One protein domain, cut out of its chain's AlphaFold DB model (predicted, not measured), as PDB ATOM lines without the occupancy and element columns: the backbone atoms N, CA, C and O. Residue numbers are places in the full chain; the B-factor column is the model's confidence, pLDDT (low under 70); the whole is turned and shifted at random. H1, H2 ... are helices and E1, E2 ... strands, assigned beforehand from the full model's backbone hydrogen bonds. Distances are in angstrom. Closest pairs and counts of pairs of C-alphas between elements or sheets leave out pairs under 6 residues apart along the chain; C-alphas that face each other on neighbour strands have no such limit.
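This is residues 187 to 294 of the 300 residues of an uncharacterized protein of Trichoderma citrinoviride (UniProt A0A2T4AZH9). The domain is one long, strongly twisted sheet of six strands built along the side-by-side pair E3 and E6, with E1 and the hairpin partner E2 beside different parts of E3 and the hairpin of E4 and E5 joined to E6. The short helix H1 sits between the edge strands E1 and E5, tiny H2 is at one end of the length, and a tail without named elements, residues 281 to 294, is at the other. The printed part has 108 residues, in the order H1 E1 E2 E3 E4 E5 H2 E6, with 53 of them, under half, in named elements, mostly strand. The sheet is branched and mixed, E4 and E6 being its parallel pair. The whole is only just compact, close to loose, with a radius of gyration of the C-alphas of 15.7 A, and elongated, spanning 50 by 32 by 21 A.

H1, residues 187 to 191, begins at C-alpha 187 at (-6.562, 17.305, 35.299). E1 is residues 200 to 204 and E2 residues 212 to 215. E3, residues 221 to 230, is 26.8 A long and bends by 50 degrees at residue 227. E4, residues 236 to 243, is 19.3 A long and bends by 61 degrees at residue 239. E5, residues 254 to 260, is also 19.3 A long. H2 is residues 263 to 266. E6, residues 271 to 280, is 29.0 A long and ends at C-alpha 280 at (5.293, 34.443, 44.095).

E3 and E6 are antiparallel at 156 degrees, with N 226 and O 275 2.9 A apart. On the other side of E3, E1 is beside residues 227 to 230, with N 203 and O 227 2.9 A apart, and E2 is beside residues 221 to 224, with N 213 and O 223 2.8 A apart; both are antiparallel to E3. E4 is parallel to E6 at 21 degrees, beside it with residues 240 to 243, and N 241 and O 276 are 2.8 A apart. The hairpin E4 and E5 is antiparallel, with N 242 and O 255 2.8 A apart. H1 is on the sheet at a height of 7.1 A, over none of the strands; its closest C-alphas to E1 are Phe 190 and Gly 200, 6.7 A, and to E5 Ile 189 and Thr 254, 7.3 A. H2 only grazes the sheet with its residues 263 to 266. In H1 every O i to N i+4 pair is within hydrogen-bond range; H2 is too short for such a pair.

The two C-alphas farthest apart are those of Asp 268 and Arg 288, 49.8 A. The printed part has no cut, and no link is long. The mean pLDDT of the printed part is 73.2; 35 residues are under 70, among them residues 245 to 252 and 283 to 294.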
ATOM      1  N   ARG A 187      -6.641  18.657  35.854       72.00
ATOM      2  CA  ARG A 187      -6.562  17.305  35.299       72.00
ATOM      3  C   ARG A 187      -5.274  17.128  34.502       72.00
ATOM      4  O   ARG A 187      -4.580  16.141  34.714       72.00
ATOM      5  N   ARG A 188      -4.891  18.088  33.650       71.88
ATOM      6  CA  ARG A 188      -3.601  18.008  32.949       71.88
ATOM      7  C   ARG A 188      -2.420  18.035  33.912       71.88
ATOM      8  O   ARG A 188      -1.476  17.280  33.704       71.88
ATOM      9  N   ILE A 189      -2.494  18.824  34.981       74.75
ATOM     10  CA  ILE A 189      -1.428  18.916  35.988       74.75
ATOM     11  C   ILE A 189      -1.202  17.568  36.693       74.75
ATOM     12  O   ILE A 189      -0.058  17.138  36.841       74.75
ATOM     13  N   PHE A 190      -2.272  16.864  37.073       76.50
ATOM     14  CA  PHE A 190      -2.181  15.608  37.829       76.50
ATOM     15  C   PHE A 190      -2.189  14.328  36.970       76.50
ATOM     16  O   PHE A 190      -1.981  13.241  37.507       76.50
ATOM     17  N   CYS A 191      -2.393  14.432  35.651       70.44
ATOM     18  CA  CYS A 191      -2.311  13.307  34.704       70.44
ATOM     19  C   CYS A 191      -0.936  13.159  34.023       70.44
ATOM     20  O   CYS A 191      -0.639  12.099  33.470       70.44
ATOM     21  N   ALA A 192      -0.102  14.207  34.003       56.59
ATOM     22  CA  ALA A 192       0.968  14.348  33.006       56.59
ATOM     23  C   ALA A 192       2.182  13.401  33.136       56.59
ATOM     24  O   ALA A 192       3.002  13.375  32.222       56.59
ATOM     25  N   GLN A 193       2.337  12.625  34.217       50.72
ATOM     26  CA  GLN A 193       3.586  11.879  34.470       50.72
ATOM     27  C   GLN A 193       3.468  10.346  34.556       50.72
ATOM     28  O   GLN A 193       4.495   9.685  34.682       50.72
ATOM     29  N   LEU A 194       2.271   9.752  34.451       52.94
ATOM     30  CA  LEU A 194       2.070   8.301  34.641       52.94
ATOM     31  C   LEU A 194       1.094   7.701  33.611       52.94
ATOM     32  O   LEU A 194       0.035   7.186  33.959       52.94
ATOM     33  N   GLY A 195       1.406   7.812  32.316       56.97
ATOM     34  CA  GLY A 195       0.605   7.165  31.261       56.97
ATOM     35  C   GLY A 195      -0.808   7.739  31.069       56.97
ATOM     36  O   GLY A 195      -1.663   7.075  30.494       56.97
ATOM     37  N   GLY A 196      -1.063   8.964  31.544       63.97
ATOM     38  CA  GLY A 196      -2.338   9.666  31.369       63.97
ATOM     39  C   GLY A 196      -3.408   9.363  32.423       63.97
ATOM     40  O   GLY A 196      -4.492   9.945  32.353       63.97
ATOM     41  N   GLN A 197      -3.131   8.509  33.414       68.12
ATOM     42  CA  GLN A 197      -4.075   8.261  34.504       68.12
ATOM     43  C   GLN A 197      -3.978   9.347  35.592       68.12
ATOM     44  O   GLN A 197      -2.877   9.640  36.072       68.12
ATOM     45  N   PRO A 198      -5.103   9.971  35.985       71.56
ATOM     46  CA  PRO A 198      -5.103  10.968  37.050       71.56
ATOM     47  C   PRO A 198      -4.748  10.318  38.392       71.56
ATOM     48  O   PRO A 198      -5.319   9.295  38.746       71.56
ATOM     49  N   GLN A 199      -3.831  10.926  39.147       80.31
ATOM     50  CA  GLN A 199      -3.464  10.436  40.486       80.31
ATOM     51  C   GLN A 199      -4.428  10.905  41.586       80.31
ATOM     52  O   GLN A 199      -4.478  10.321  42.664       80.31
ATOM     53  N   GLY A 200      -5.185  11.973  41.337       80.75
ATOM     54  CA  GLY A 200      -6.089  12.561  42.319       80.75
ATOM     55  C   GLY A 200      -6.567  13.949  41.914       80.75
ATOM     56  O   GLY A 200      -6.326  14.393  40.785       80.75
ATOM     57  N   ALA A 201      -7.219  14.641  42.845       80.69
ATOM     58  CA  ALA A 201      -7.784  15.974  42.640       80.69
ATOM     59  C   ALA A 201      -7.554  16.900  43.839       80.69
ATOM     60  O   ALA A 201      -7.508  16.460  44.987       80.69
ATOM     61  N   LEU A 202      -7.445  18.204  43.571       82.38
ATOM     62  CA  LEU A 202      -7.447  19.225  44.617       82.38
ATOM     63  C   LEU A 202      -8.869  19.526  45.079       82.38
ATOM     64  O   LEU A 202      -9.798  19.649  44.278       82.38
ATOM     65  N   TRP A 203      -9.015  19.716  46.381       75.81
ATOM     66  CA  TRP A 203     -10.258  20.129  47.009       75.81
ATOM     67  C   TRP A 203      -9.959  21.047  48.197       75.81
ATOM     68  O   TRP A 203      -8.825  21.171  48.661       75.81
ATOM     69  N   SER A 204     -10.983  21.758  48.643       77.00
ATOM     70  CA  SER A 204     -10.877  22.723  49.726       77.00
ATOM     71  C   SER A 204     -12.229  22.823  50.415       77.00
ATOM     72  O   SER A 204     -13.269  22.731  49.765       77.00
ATOM     73  N   ASP A 205     -12.205  23.039  51.726       77.38
ATOM     74  CA  ASP A 205     -13.397  23.402  52.502       77.38
ATOM     75  C   ASP A 205     -13.605  24.930  52.526       77.38
ATOM     76  O   ASP A 205     -14.455  25.443  53.256       77.38
ATOM     77  N   GLY A 206     -12.821  25.668  51.733       84.94
ATOM     78  CA  GLY A 206     -12.736  27.124  51.696       84.94
ATOM     79  C   GLY A 206     -11.306  27.616  51.939       84.94
ATOM     80  O   GLY A 206     -10.457  26.903  52.473       84.94
ATOM     81  N   PHE A 207     -11.020  28.844  51.527       87.88
ATOM     82  CA  PHE A 207      -9.721  29.483  51.695       87.88
ATOM     83  C   PHE A 207      -9.794  30.527  52.795       87.88
ATOM     84  O   PHE A 207     -10.201  31.653  52.548       87.88
ATOM     85  N   GLU A 208      -9.405  30.145  54.004       91.75
ATOM     86  CA  GLU A 208      -9.316  31.051  55.146       91.75
ATOM     87  C   GLU A 208      -7.963  31.760  55.170       91.75
ATOM     88  O   GLU A 208      -6.965  31.242  54.664       91.75
ATOM     89  N   ALA A 209      -7.887  32.912  55.836       89.31
ATOM     90  CA  ALA A 209      -6.649  33.678  55.950       89.31
ATOM     91  C   ALA A 209      -5.483  32.863  56.553       89.31
ATOM     92  O   ALA A 209      -4.324  33.147  56.245       89.31
ATOM     93  N   ALA A 210      -5.765  31.856  57.387       90.75
ATOM     94  CA  ALA A 210      -4.767  30.971  57.989       90.75
ATOM     95  C   ALA A 210      -4.141  29.976  56.994       90.75
ATOM     96  O   ALA A 210      -3.058  29.445  57.248       90.75
ATOM     97  N   HIS A 211      -4.784  29.721  55.850       92.19
ATOM     98  CA  HIS A 211      -4.233  28.846  54.814       92.19
ATOM     99  C   HIS A 211      -3.053  29.482  54.074       92.19
ATOM    100  O   HIS A 211      -2.294  28.756  53.440       92.19
ATOM    101  N   PHE A 212      -2.881  30.802  54.175       92.56
ATOM    102  CA  PHE A 212      -1.868  31.570  53.460       92.56
ATOM    103  C   PHE A 212      -0.736  31.975  54.397       92.56
ATOM    104  O   PHE A 212      -0.939  32.730  55.350       92.56
ATOM    105  N   GLU A 213       0.468  31.523  54.079       91.94
ATOM    106  CA  GLU A 213       1.680  31.817  54.830       91.94
ATOM    107  C   GLU A 213       2.703  32.507  53.929       91.94
ATOM    108  O   GLU A 213       3.052  32.008  52.856       91.94
ATOM    109  N   LYS A 214       3.203  33.664  54.370       88.56
ATOM    110  CA  LYS A 214       4.283  34.367  53.682       88.56
ATOM    111  C   LYS A 214       5.604  33.671  54.007       88.56
ATOM    112  O   LYS A 214       6.003  33.566  55.163       88.56
ATOM    113  N   LEU A 215       6.289  33.187  52.978       86.06
ATOM    114  CA  LEU A 215       7.584  32.539  53.124       86.06
ATOM    115  C   LEU A 215       8.669  33.616  53.205       86.06
ATOM    116  O   LEU A 215       8.822  34.421  52.290       86.06
ATOM    117  N   HIS A 216       9.463  33.588  54.275       70.25
ATOM    118  CA  HIS A 216      10.531  34.560  54.559       70.25
ATOM    119  C   HIS A 216      11.738  34.464  53.599       70.25
ATOM    120  O   HIS A 216      12.745  35.142  53.777       70.25
ATOM    121  N   SER A 217      11.662  33.611  52.575       63.88
ATOM    122  CA  SER A 217      12.665  33.505  51.516       63.88
ATOM    123  C   SER A 217      12.601  34.696  50.554       63.88
ATOM    124  O   SER A 217      11.512  35.181  50.246       63.88
ATOM    125  N   GLU A 218      13.748  35.098  50.000       55.59
ATOM    126  CA  GLU A 218      13.845  36.157  48.990       55.59
ATOM    127  C   GLU A 218      12.781  36.006  47.874       55.59
ATOM    128  O   GLU A 218      12.679  34.975  47.195       55.59
ATOM    129  N   GLY A 219      11.978  37.059  47.673       61.22
ATOM    130  CA  GLY A 219      11.102  37.202  46.504       61.22
ATOM    131  C   GLY A 219       9.591  37.066  46.723       61.22
ATOM    132  O   GLY A 219       8.935  36.515  45.838       61.22
ATOM    133  N   ASN A 220       9.033  37.570  47.836       75.19
ATOM    134  CA  ASN A 220       7.578  37.630  48.094       75.19
ATOM    135  C   ASN A 220       6.864  36.300  47.794       75.19
ATOM    136  O   ASN A 220       5.874  36.247  47.056       75.19
ATOM    137  N   GLN A 221       7.425  35.207  48.312       84.81
ATOM    138  CA  GLN A 221       6.866  33.872  48.145       84.81
ATOM    139  C   GLN A 221       5.782  33.605  49.183       84.81
ATOM    140  O   GLN A 221       5.866  34.048  50.324       84.81
ATOM    141  N   TRP A 222       4.779  32.849  48.768       90.00
ATOM    142  CA  TRP A 222       3.634  32.456  49.571       90.00
ATOM    143  C   TRP A 222       3.453  30.952  49.491       90.00
ATOM    144  O   TRP A 222       3.645  30.374  48.423       90.00
ATOM    145  N   SER A 223       3.079  30.344  50.609       91.06
ATOM    146  CA  SER A 223       2.601  28.971  50.708       91.06
ATOM    147  C   SER A 223       1.107  28.992  51.003       91.06
ATOM    148  O   SER A 223       0.651  29.738  51.868       91.06
ATOM    149  N   ILE A 224       0.347  28.189  50.270       91.69
ATOM    150  CA  ILE A 224      -1.092  28.025  50.434       91.69
ATOM    151  C   ILE A 224      -1.340  26.568  50.772       91.69
ATOM    152  O   ILE A 224      -1.018  25.675  49.984       91.69
ATOM    153  N   ARG A 225      -1.916  26.327  51.944       90.56
ATOM    154  CA  ARG A 225      -2.328  24.993  52.368       90.56
ATOM    155  C   ARG A 225      -3.645  24.634  51.695       90.56
ATOM    156  O   ARG A 225      -4.631  25.358  51.803       90.56
ATOM    157  N   MET A 226      -3.641  23.519  50.978       88.25
ATOM    158  CA  MET A 226      -4.798  22.969  50.280       88.25
ATOM    159  C   MET A 226      -4.929  21.486  50.589       88.25
ATOM    160  O   MET A 226      -3.998  20.870  51.105       88.25
ATOM    161  N   LYS A 227      -6.069  20.896  50.230       87.19
ATOM    162  CA  LYS A 227      -6.273  19.460  50.360       87.19
ATOM    163  C   LYS A 227      -6.230  18.787  48.996       87.19
ATOM    164  O   LYS A 227      -6.625  19.346  47.971       87.19
ATOM    165  N   TRP A 228      -5.736  17.562  48.985       87.38
ATOM    166  CA  TRP A 228      -5.643  16.721  47.805       87.38
ATOM    167  C   TRP A 228      -6.204  15.341  48.126       87.38
ATOM    168  O   TRP A 228      -5.882  14.768  49.165       87.38
ATOM    169  N   THR A 229      -7.071  14.824  47.264       85.50
ATOM    170  CA  THR A 229      -7.644  13.482  47.395       85.50
ATOM    171  C   THR A 229      -6.979  12.558  46.393       85.50
ATOM    172  O   THR A 229      -7.022  12.824  45.191       85.50
ATOM    173  N   ALA A 230      -6.397  11.470  46.892       84.62
ATOM    174  CA  ALA A 230      -5.885  10.377  46.084       84.62
ATOM    175  C   ALA A 230      -7.038   9.590  45.464       84.62
ATOM    176  O   ALA A 230      -7.995   9.233  46.154       84.62
ATOM    177  N   TYR A 231      -6.921   9.277  44.177       82.00
ATOM    178  CA  TYR A 231      -7.800   8.292  43.556       82.00
ATOM    179  C   TYR A 231      -7.384   6.874  43.937       82.00
ATOM    180  O   TYR A 231      -6.259   6.624  44.373       82.00
ATOM    181  N   LYS A 232      -8.310   5.930  43.747       78.06
ATOM    182  CA  LYS A 232      -8.013   4.506  43.894       78.06
ATOM    183  C   LYS A 232      -6.807   4.150  43.017       78.06
ATOM    184  O   LYS A 232      -6.743   4.588  41.872       78.06
ATOM    185  N   GLU A 233      -5.876   3.367  43.560       78.25
ATOM    186  CA  GLU A 233      -4.644   2.937  42.871       78.25
ATOM    187  C   GLU A 233      -3.633   4.069  42.596       78.25
ATOM    188  O   GLU A 233      -2.667   3.872  41.854       78.25
ATOM    189  N   ALA A 234      -3.796   5.250  43.211       80.62
ATOM    190  CA  ALA A 234      -2.783   6.298  43.142       80.62
ATOM    191  C   ALA A 234      -1.443   5.790  43.694       80.62
ATOM    192  O   ALA A 234      -1.352   5.270  44.806       80.62
ATOM    193  N   THR A 235      -0.384   5.971  42.911       83.25
ATOM    194  CA  THR A 235       0.975   5.529  43.276       83.25
ATOM    195  C   THR A 235       1.836   6.680  43.778       83.25
ATOM    196  O   THR A 235       2.908   6.469  44.351       83.25
ATOM    197  N   ARG A 236       1.390   7.918  43.538       85.69
ATOM    198  CA  ARG A 236       2.105   9.137  43.898       85.69
ATOM    199  C   ARG A 236       1.149  10.205  44.396       85.69
ATOM    200  O   ARG A 236       0.067  10.377  43.838       85.69
ATOM    201  N   ARG A 237       1.615  10.991  45.365       86.69
ATOM    202  CA  ARG A 237       0.936  12.208  45.823       86.69
ATOM    203  C   ARG A 237       1.800  13.446  45.588       86.69
ATOM    204  O   ARG A 237       3.032  13.335  45.581       86.69
ATOM    205  N   PRO A 238       1.196  14.627  45.399       87.56
ATOM    206  CA  PRO A 238       1.930  15.881  45.412       87.56
ATOM    207  C   PRO A 238       2.549  16.106  46.797       87.56
ATOM    208  O   PRO A 238       1.838  16.173  47.794       87.56
ATOM    209  N   LYS A 239       3.872  16.246  46.853       85.94
ATOM    210  CA  LYS A 239       4.583  16.733  48.037       85.94
ATOM    211  C   LYS A 239       4.417  18.245  48.166       85.94
ATOM    212  O   LYS A 239       4.120  18.750  49.240       85.94
ATOM    213  N   TYR A 240       4.610  18.962  47.059       85.19
ATOM    214  CA  TYR A 240       4.256  20.373  46.922       85.19
ATOM    215  C   TYR A 240       4.108  20.760  45.446       85.19
ATOM    216  O   TYR A 240       4.639  20.095  44.549       85.19
ATOM    217  N   ILE A 241       3.376  21.844  45.201       87.31
ATOM    218  CA  ILE A 241       3.092  22.396  43.875       87.31
ATOM    219  C   ILE A 241       3.736  23.777  43.796       87.31
ATOM    220  O   ILE A 241       3.512  24.613  44.663       87.31
ATOM    221  N   LEU A 242       4.536  24.031  42.765       86.00
ATOM    222  CA  LEU A 242       5.101  25.347  42.483       86.00
ATOM    223  C   LEU A 242       4.336  26.007  41.338       86.00
ATOM    224  O   LEU A 242       4.260  25.449  40.243       86.00
ATOM    225  N   LEU A 243       3.835  27.216  41.585       81.62
ATOM    226  CA  LEU A 243       3.255  28.120  40.591       81.62
ATOM    227  C   LEU A 243       4.214  29.302  40.374       81.62
ATOM    228  O   LEU A 243       4.001  30.424  40.847       81.62
ATOM    229  N   ASP A 244       5.344  29.021  39.723       71.00
ATOM    230  CA  ASP A 244       6.296  30.045  39.281       71.00
ATOM    231  C   ASP A 244       7.206  29.501  38.166       71.00
ATOM    232  O   ASP A 244       8.182  28.791  38.408       71.00
ATOM    233  N   GLY A 245       6.887  29.848  36.918       51.81
ATOM    234  CA  GLY A 245       7.704  29.512  35.753       51.81
ATOM    235  C   GLY A 245       8.727  30.601  35.431       51.81
ATOM    236  O   GLY A 245       8.406  31.534  34.709       51.81
ATOM    237  N   GLY A 246       9.960  30.457  35.931       46.75
ATOM    238  CA  GLY A 246      11.186  31.053  35.372       46.75
ATOM    239  C   GLY A 246      11.416  32.576  35.497       46.75
ATOM    240  O   GLY A 246      10.518  33.409  35.380       46.75
ATOM    241  N   ARG A 247      12.691  32.963  35.679       42.62
ATOM    242  CA  ARG A 247      13.177  34.334  35.428       42.62
ATOM    243  C   ARG A 247      13.170  34.568  33.908       42.62
ATOM    244  O   ARG A 247      13.957  33.934  33.218       42.62
ATOM    245  N   GLY A 248      12.316  35.461  33.398       41.25
ATOM    246  CA  GLY A 248      12.417  35.964  32.013       41.25
ATOM    247  C   GLY A 248      11.159  35.863  31.145       41.25
ATOM    248  O   GLY A 248      11.208  35.233  30.095       41.25
ATOM    249  N   GLY A 249      10.043  36.479  31.552       41.41
ATOM    250  CA  GLY A 249       8.880  36.712  30.669       41.41
ATOM    251  C   GLY A 249       8.172  35.460  30.117       41.41
ATOM    252  O   GLY A 249       7.338  35.566  29.219       41.41
ATOM    253  N   GLY A 250       8.510  34.269  30.621       46.41
ATOM    254  CA  GLY A 250       7.916  32.999  30.215       46.41
ATOM    255  C   GLY A 250       6.514  32.784  30.787       46.41
ATOM    256  O   GLY A 250       6.145  33.372  31.803       46.41
ATOM    257  N   LYS A 251       5.737  31.916  30.122       55.38
ATOM    258  CA  LYS A 251       4.441  31.416  30.611       55.38
ATOM    259  C   LYS A 251       4.590  30.876  32.035       55.38
ATOM    260  O   LYS A 251       5.542  30.144  32.300       55.38
ATOM    261  N   GLU A 252       3.646  31.202  32.918       65.50
ATOM    262  CA  GLU A 252       3.568  30.591  34.248       65.50
ATOM    263  C   GLU A 252       3.578  29.060  34.108       65.50
ATOM    264  O   GLU A 252       2.783  28.491  33.359       65.50
ATOM    265  N   GLN A 253       4.525  28.392  34.768       70.25
ATOM    266  CA  GLN A 253       4.627  26.936  34.764       70.25
ATOM    267  C   GLN A 253       4.150  26.407  36.110       70.25
ATOM    268  O   GLN A 253       4.593  26.880  37.157       70.25
ATOM    269  N   THR A 254       3.277  25.402  36.060       79.00
ATOM    270  CA  THR A 254       2.940  24.588  37.228       79.00
ATOM    271  C   THR A 254       3.885  23.398  37.274       79.00
ATOM    272  O   THR A 254       3.878  22.570  36.362       79.00
ATOM    273  N   LEU A 255       4.685  23.297  38.333       82.12
ATOM    274  CA  LEU A 255       5.521  22.131  38.601       82.12
ATOM    275  C   LEU A 255       4.970  21.393  39.817       82.12
ATOM    276  O   LEU A 255       4.845  21.971  40.892       82.12
ATOM    277  N   VAL A 256       4.685  20.102  39.661       84.19
ATOM    278  CA  VAL A 256       4.302  19.234  40.778       84.19
ATOM    279  C   VAL A 256       5.495  18.381  41.157       84.19
ATOM    280  O   VAL A 256       6.038  17.654  40.321       84.19
ATOM    281  N   LEU A 257       5.901  18.462  42.420       86.25
ATOM    282  CA  LEU A 257       6.901  17.568  42.976       86.25
ATOM    283  C   LEU A 257       6.198  16.427  43.681       86.25
ATOM    284  O   LEU A 257       5.454  16.628  44.635       86.25
ATOM    285  N   TRP A 258       6.422  15.230  43.159       86.69
ATOM    286  CA  TRP A 258       5.733  14.019  43.570       86.69
ATOM    287  C   TRP A 258       6.540  13.250  44.608       86.69
ATOM    288  O   TRP A 258       7.768  13.196  44.534       86.69
ATOM    289  N   GLU A 259       5.843  12.581  45.517       87.69
ATOM    290  CA  GLU A 259       6.407  11.521  46.346       87.69
ATOM    291  C   GLU A 259       5.636  10.216  46.155       87.69
ATOM    292  O   GLU A 259       4.463  10.221  45.771       87.69
ATOM    293  N   ALA A 260       6.318   9.095  46.391       86.81
ATOM    294  CA  ALA A 260       5.698   7.780  46.349       86.81
ATOM    295  C   ALA A 260       4.701   7.628  47.501       86.81
ATOM    296  O   ALA A 260       4.958   8.082  48.615       86.81
ATOM    297  N   MET A 261       3.578   6.975  47.221       82.62
ATOM    298  CA  MET A 261       2.602   6.601  48.238       82.62
ATOM    299  C   MET A 261       2.820   5.159  48.679       82.62
ATOM    300  O   MET A 261       3.191   4.310  47.868       82.62
ATOM    301  N   ASP A 262       2.556   4.883  49.954       81.62
ATOM    302  CA  ASP A 262       2.437   3.510  50.437       81.62
ATOM    303  C   ASP A 262       1.178   2.874  49.816       81.62
ATOM    304  O   ASP A 262       0.082   3.406  50.017       81.62
ATOM    305  N   PRO A 263       1.290   1.755  49.074       73.56
ATOM    306  CA  PRO A 263       0.138   1.066  48.500       73.56
ATOM    307  C   PRO A 263      -0.930   0.689  49.535       73.56
ATOM    308  O   PRO A 263      -2.118   0.693  49.215       73.56
ATOM    309  N   ALA A 264      -0.532   0.410  50.783       73.00
ATOM    310  CA  ALA A 264      -1.467   0.100  51.864       73.00
ATOM    311  C   ALA A 264      -2.334   1.309  52.255       73.00
ATOM    312  O   ALA A 264      -3.462   1.138  52.711       73.00
ATOM    313  N   ALA A 265      -1.843   2.531  52.029       69.50
ATOM    314  CA  ALA A 265      -2.564   3.757  52.348       69.50
ATOM    315  C   ALA A 265      -3.681   4.090  51.344       69.50
ATOM    316  O   ALA A 265      -4.434   5.017  51.603       69.50
ATOM    317  N   VAL A 266      -3.797   3.386  50.210       67.06
ATOM    318  CA  VAL A 266      -4.767   3.702  49.132       67.06
ATOM    319  C   VAL A 266      -5.572   2.478  48.679       67.06
ATOM    320  O   VAL A 266      -6.282   2.530  47.673       67.06
ATOM    321  N   ALA A 267      -5.447   1.362  49.405       61.84
ATOM    322  CA  ALA A 267      -6.022   0.076  49.024       61.84
ATOM    323  C   ALA A 267      -7.563   0.071  49.073       61.84
ATOM    324  O   ALA A 267      -8.200  -0.472  48.168       61.84
ATOM    325  N   ASP A 268      -8.151   0.739  50.073       61.69
ATOM    326  CA  ASP A 268      -9.572   0.581  50.417       61.69
ATOM    327  C   ASP A 268     -10.440   1.837  50.196       61.69
ATOM    328  O   ASP A 268     -11.641   1.804  50.466       61.69
ATOM    329  N   GLY A 269      -9.894   2.944  49.673       65.69
ATOM    330  CA  GLY A 269     -10.703   4.140  49.407       65.69
ATOM    331  C   GLY A 269      -9.939   5.415  49.052       65.69
ATOM    332  O   GLY A 269      -8.717   5.428  48.928       65.69
ATOM    333  N   GLU A 270     -10.699   6.500  48.881       69.12
ATOM    334  CA  GLU A 270     -10.168   7.851  48.688       69.12
ATOM    335  C   GLU A 270      -9.494   8.358  49.970       69.12
ATOM    336  O   GLU A 270     -10.106   8.373  51.041       69.12
ATOM    337  N   VAL A 271      -8.246   8.820  49.857       80.25
ATOM    338  CA  VAL A 271      -7.472   9.342  50.995       80.25
ATOM    339  C   VAL A 271      -7.113  10.800  50.782       80.25
ATOM    340  O   VAL A 271      -6.717  11.212  49.694       80.25
ATOM    341  N   LYS A 272      -7.265  11.588  51.846       82.56
ATOM    342  CA  LYS A 272      -7.086  13.038  51.859       82.56
ATOM    343  C   LYS A 272      -5.729  13.404  52.460       82.56
ATOM    344  O   LYS A 272      -5.375  12.915  53.528       82.56
ATOM    345  N   PHE A 273      -5.005  14.293  51.792       84.19
ATOM    346  CA  PHE A 273      -3.695  14.792  52.203       84.19
ATOM    347  C   PHE A 273      -3.664  16.313  52.160       84.19
ATOM    348  O   PHE A 273      -4.255  16.914  51.263       84.19
ATOM    349  N   ASP A 274      -2.910  16.919  53.069       86.06
ATOM    350  CA  ASP A 274      -2.536  18.322  52.935       86.06
ATOM    351  C   ASP A 274      -1.422  18.459  51.893       86.06
ATOM    352  O   ASP A 274      -0.481  17.658  51.845       86.06
ATOM    353  N   VAL A 275      -1.537  19.482  51.051       88.56
ATOM    354  CA  VAL A 275      -0.555  19.839  50.032       88.56
ATOM    355  C   VAL A 275      -0.265  21.331  50.093       88.56
ATOM    356  O   VAL A 275      -1.165  22.163  50.219       88.56
ATOM    357  N   GLU A 276       1.013  21.674  49.974       90.44
ATOM    358  CA  GLU A 276       1.451  23.059  49.854       90.44
ATOM    359  C   GLU A 276       1.490  23.491  48.389       90.44
ATOM    360  O   GLU A 276       2.158  22.868  47.556       90.44
ATOM    361  N   VAL A 277       0.828  24.603  48.088       89.31
ATOM    362  CA  VAL A 277       0.952  25.314  46.817       89.31
ATOM    363  C   VAL A 277       1.766  26.575  47.049       89.31
ATOM    364  O   VAL A 277       1.350  27.460  47.788       89.31
ATOM    365  N   ARG A 278       2.937  26.670  46.419       88.94
ATOM    366  CA  ARG A 278       3.849  27.802  46.585       88.94
ATOM    367  C   ARG A 278       3.868  28.678  45.349       88.94
ATOM    368  O   ARG A 278       4.009  28.176  44.234       88.94
ATOM    369  N   LEU A 279       3.773  29.989  45.539       86.06
ATOM    370  CA  LEU A 279       3.738  30.954  44.442       86.06
ATOM    371  C   LEU A 279       4.332  32.303  44.842       86.06
ATOM    372  O   LEU A 279       4.314  32.684  46.008       86.06
ATOM    373  N   ARG A 280       4.855  33.054  43.869       78.62
ATOM    374  CA  ARG A 280       5.293  34.443  44.095       78.62
ATOM    375  C   ARG A 280       4.145  35.425  43.906       78.62
ATOM    376  O   ARG A 280       3.515  35.409  42.844       78.62
ATOM    377  N   ASN A 281       3.931  36.317  44.871       73.25
ATOM    378  CA  ASN A 281       3.003  37.435  44.723       73.25
ATOM    379  C   ASN A 281       3.695  38.585  43.977       73.25
ATOM    380  O   ASN A 281       4.328  39.455  44.578       73.25
ATOM    381  N   ARG A 282       3.597  38.563  42.642       71.50
ATOM    382  CA  ARG A 282       4.179  39.617  41.800       71.50
ATOM    383  C   ARG A 282       3.338  40.895  41.792       71.50
ATOM    384  O   ARG A 282       3.922  41.962  41.650       71.50
ATOM    385  N   LEU A 283       2.024  40.788  42.020       67.19
ATOM    386  CA  LEU A 283       1.094  41.922  42.075       67.19
ATOM    387  C   LEU A 283       1.484  42.914  43.175       67.19
ATOM    388  O   LEU A 283       1.424  44.116  42.958       67.19
ATOM    389  N   PHE A 284       1.965  42.416  44.318       65.62
ATOM    390  CA  PHE A 284       2.459  43.238  45.431       65.62
ATOM    391  C   PHE A 284       3.968  43.547  45.400       65.62
ATOM    392  O   PHE A 284       4.453  44.341  46.197       65.62
ATOM    393  N   SER A 285       4.734  42.973  44.466       58.34
ATOM    394  CA  SER A 285       6.168  43.270  44.321       58.34
ATOM    395  C   SER A 285       6.420  44.468  43.390       58.34
ATOM    396  O   SER A 285       5.705  44.652  42.408       58.34
ATOM    397  N   SER A 286       7.447  45.280  43.662       41.25
ATOM    398  CA  SER A 286       7.832  46.465  42.864       41.25
ATOM    399  C   SER A 286       8.657  46.159  41.601       41.25
ATOM    400  O   SER A 286       9.134  47.067  40.922       41.25
ATOM    401  N   LEU A 287       8.823  44.892  41.230       33.53
ATOM    402  CA  LEU A 287       9.579  44.502  40.042       33.53
ATOM    403  C   LEU A 287       8.613  44.226  38.896       33.53
ATOM    404  O   LEU A 287       8.043  43.141  38.844       33.53
ATOM    405  N   ARG A 288       8.450  45.227  38.010       34.41
ATOM    406  CA  ARG A 288       7.888  45.140  36.645       34.41
ATOM    407  C   ARG A 288       7.099  43.849  36.415       34.41
ATOM    408  O   ARG A 288       7.663  42.842  35.980       34.41
ATOM    409  N   VAL A 289       5.806  43.880  36.731       38.12
ATOM    410  CA  VAL A 289       4.888  42.793  36.392       38.12
ATOM    411  C   VAL A 289       4.821  42.726  34.868       38.12
ATOM    412  O   VAL A 289       4.078  43.459  34.229       38.12
ATOM    413  N   ASP A 290       5.648  41.870  34.272       39.09
ATOM    414  CA  ASP A 290       5.546  41.513  32.861       39.09
ATOM    415  C   ASP A 290       4.370  40.530  32.734       39.09
ATOM    416  O   ASP A 290       4.524  39.307  32.656       39.09
ATOM    417  N   ALA A 291       3.156  41.073  32.847       39.69
ATOM    418  CA  ALA A 291       1.906  40.319  32.873       39.69
ATOM    419  C   ALA A 291       1.604  39.585  31.556       39.69
ATOM    420  O   ALA A 291       0.768  38.679  31.508       39.69
ATOM    421  N   ALA A 292       2.374  39.881  30.504       38.62
ATOM    422  CA  ALA A 292       2.360  39.160  29.236       38.62
ATOM    423  C   ALA A 292       2.526  37.629  29.401       38.62
ATOM    424  O   ALA A 292       2.050  36.866  28.555       38.62
ATOM    425  N   GLY A 293       3.166  37.170  30.486       40.22
ATOM    426  CA  GLY A 293       3.344  35.750  30.801       40.22
ATOM    427  C   GLY A 293       2.094  35.031  31.335       40.22
ATOM    428  O   GLY A 293       1.965  33.827  31.111       40.22
ATOM    429  N   MET A 294       1.160  35.733  31.993       43.53
ATOM    430  CA  MET A 294      -0.042  35.112  32.584       43.53
ATOM    431  C   MET A 294      -1.126  34.823  31.532       43.53
ATOM    432  O   MET A 294      -1.802  33.800  31.602       43.53
TER     433      MET A 294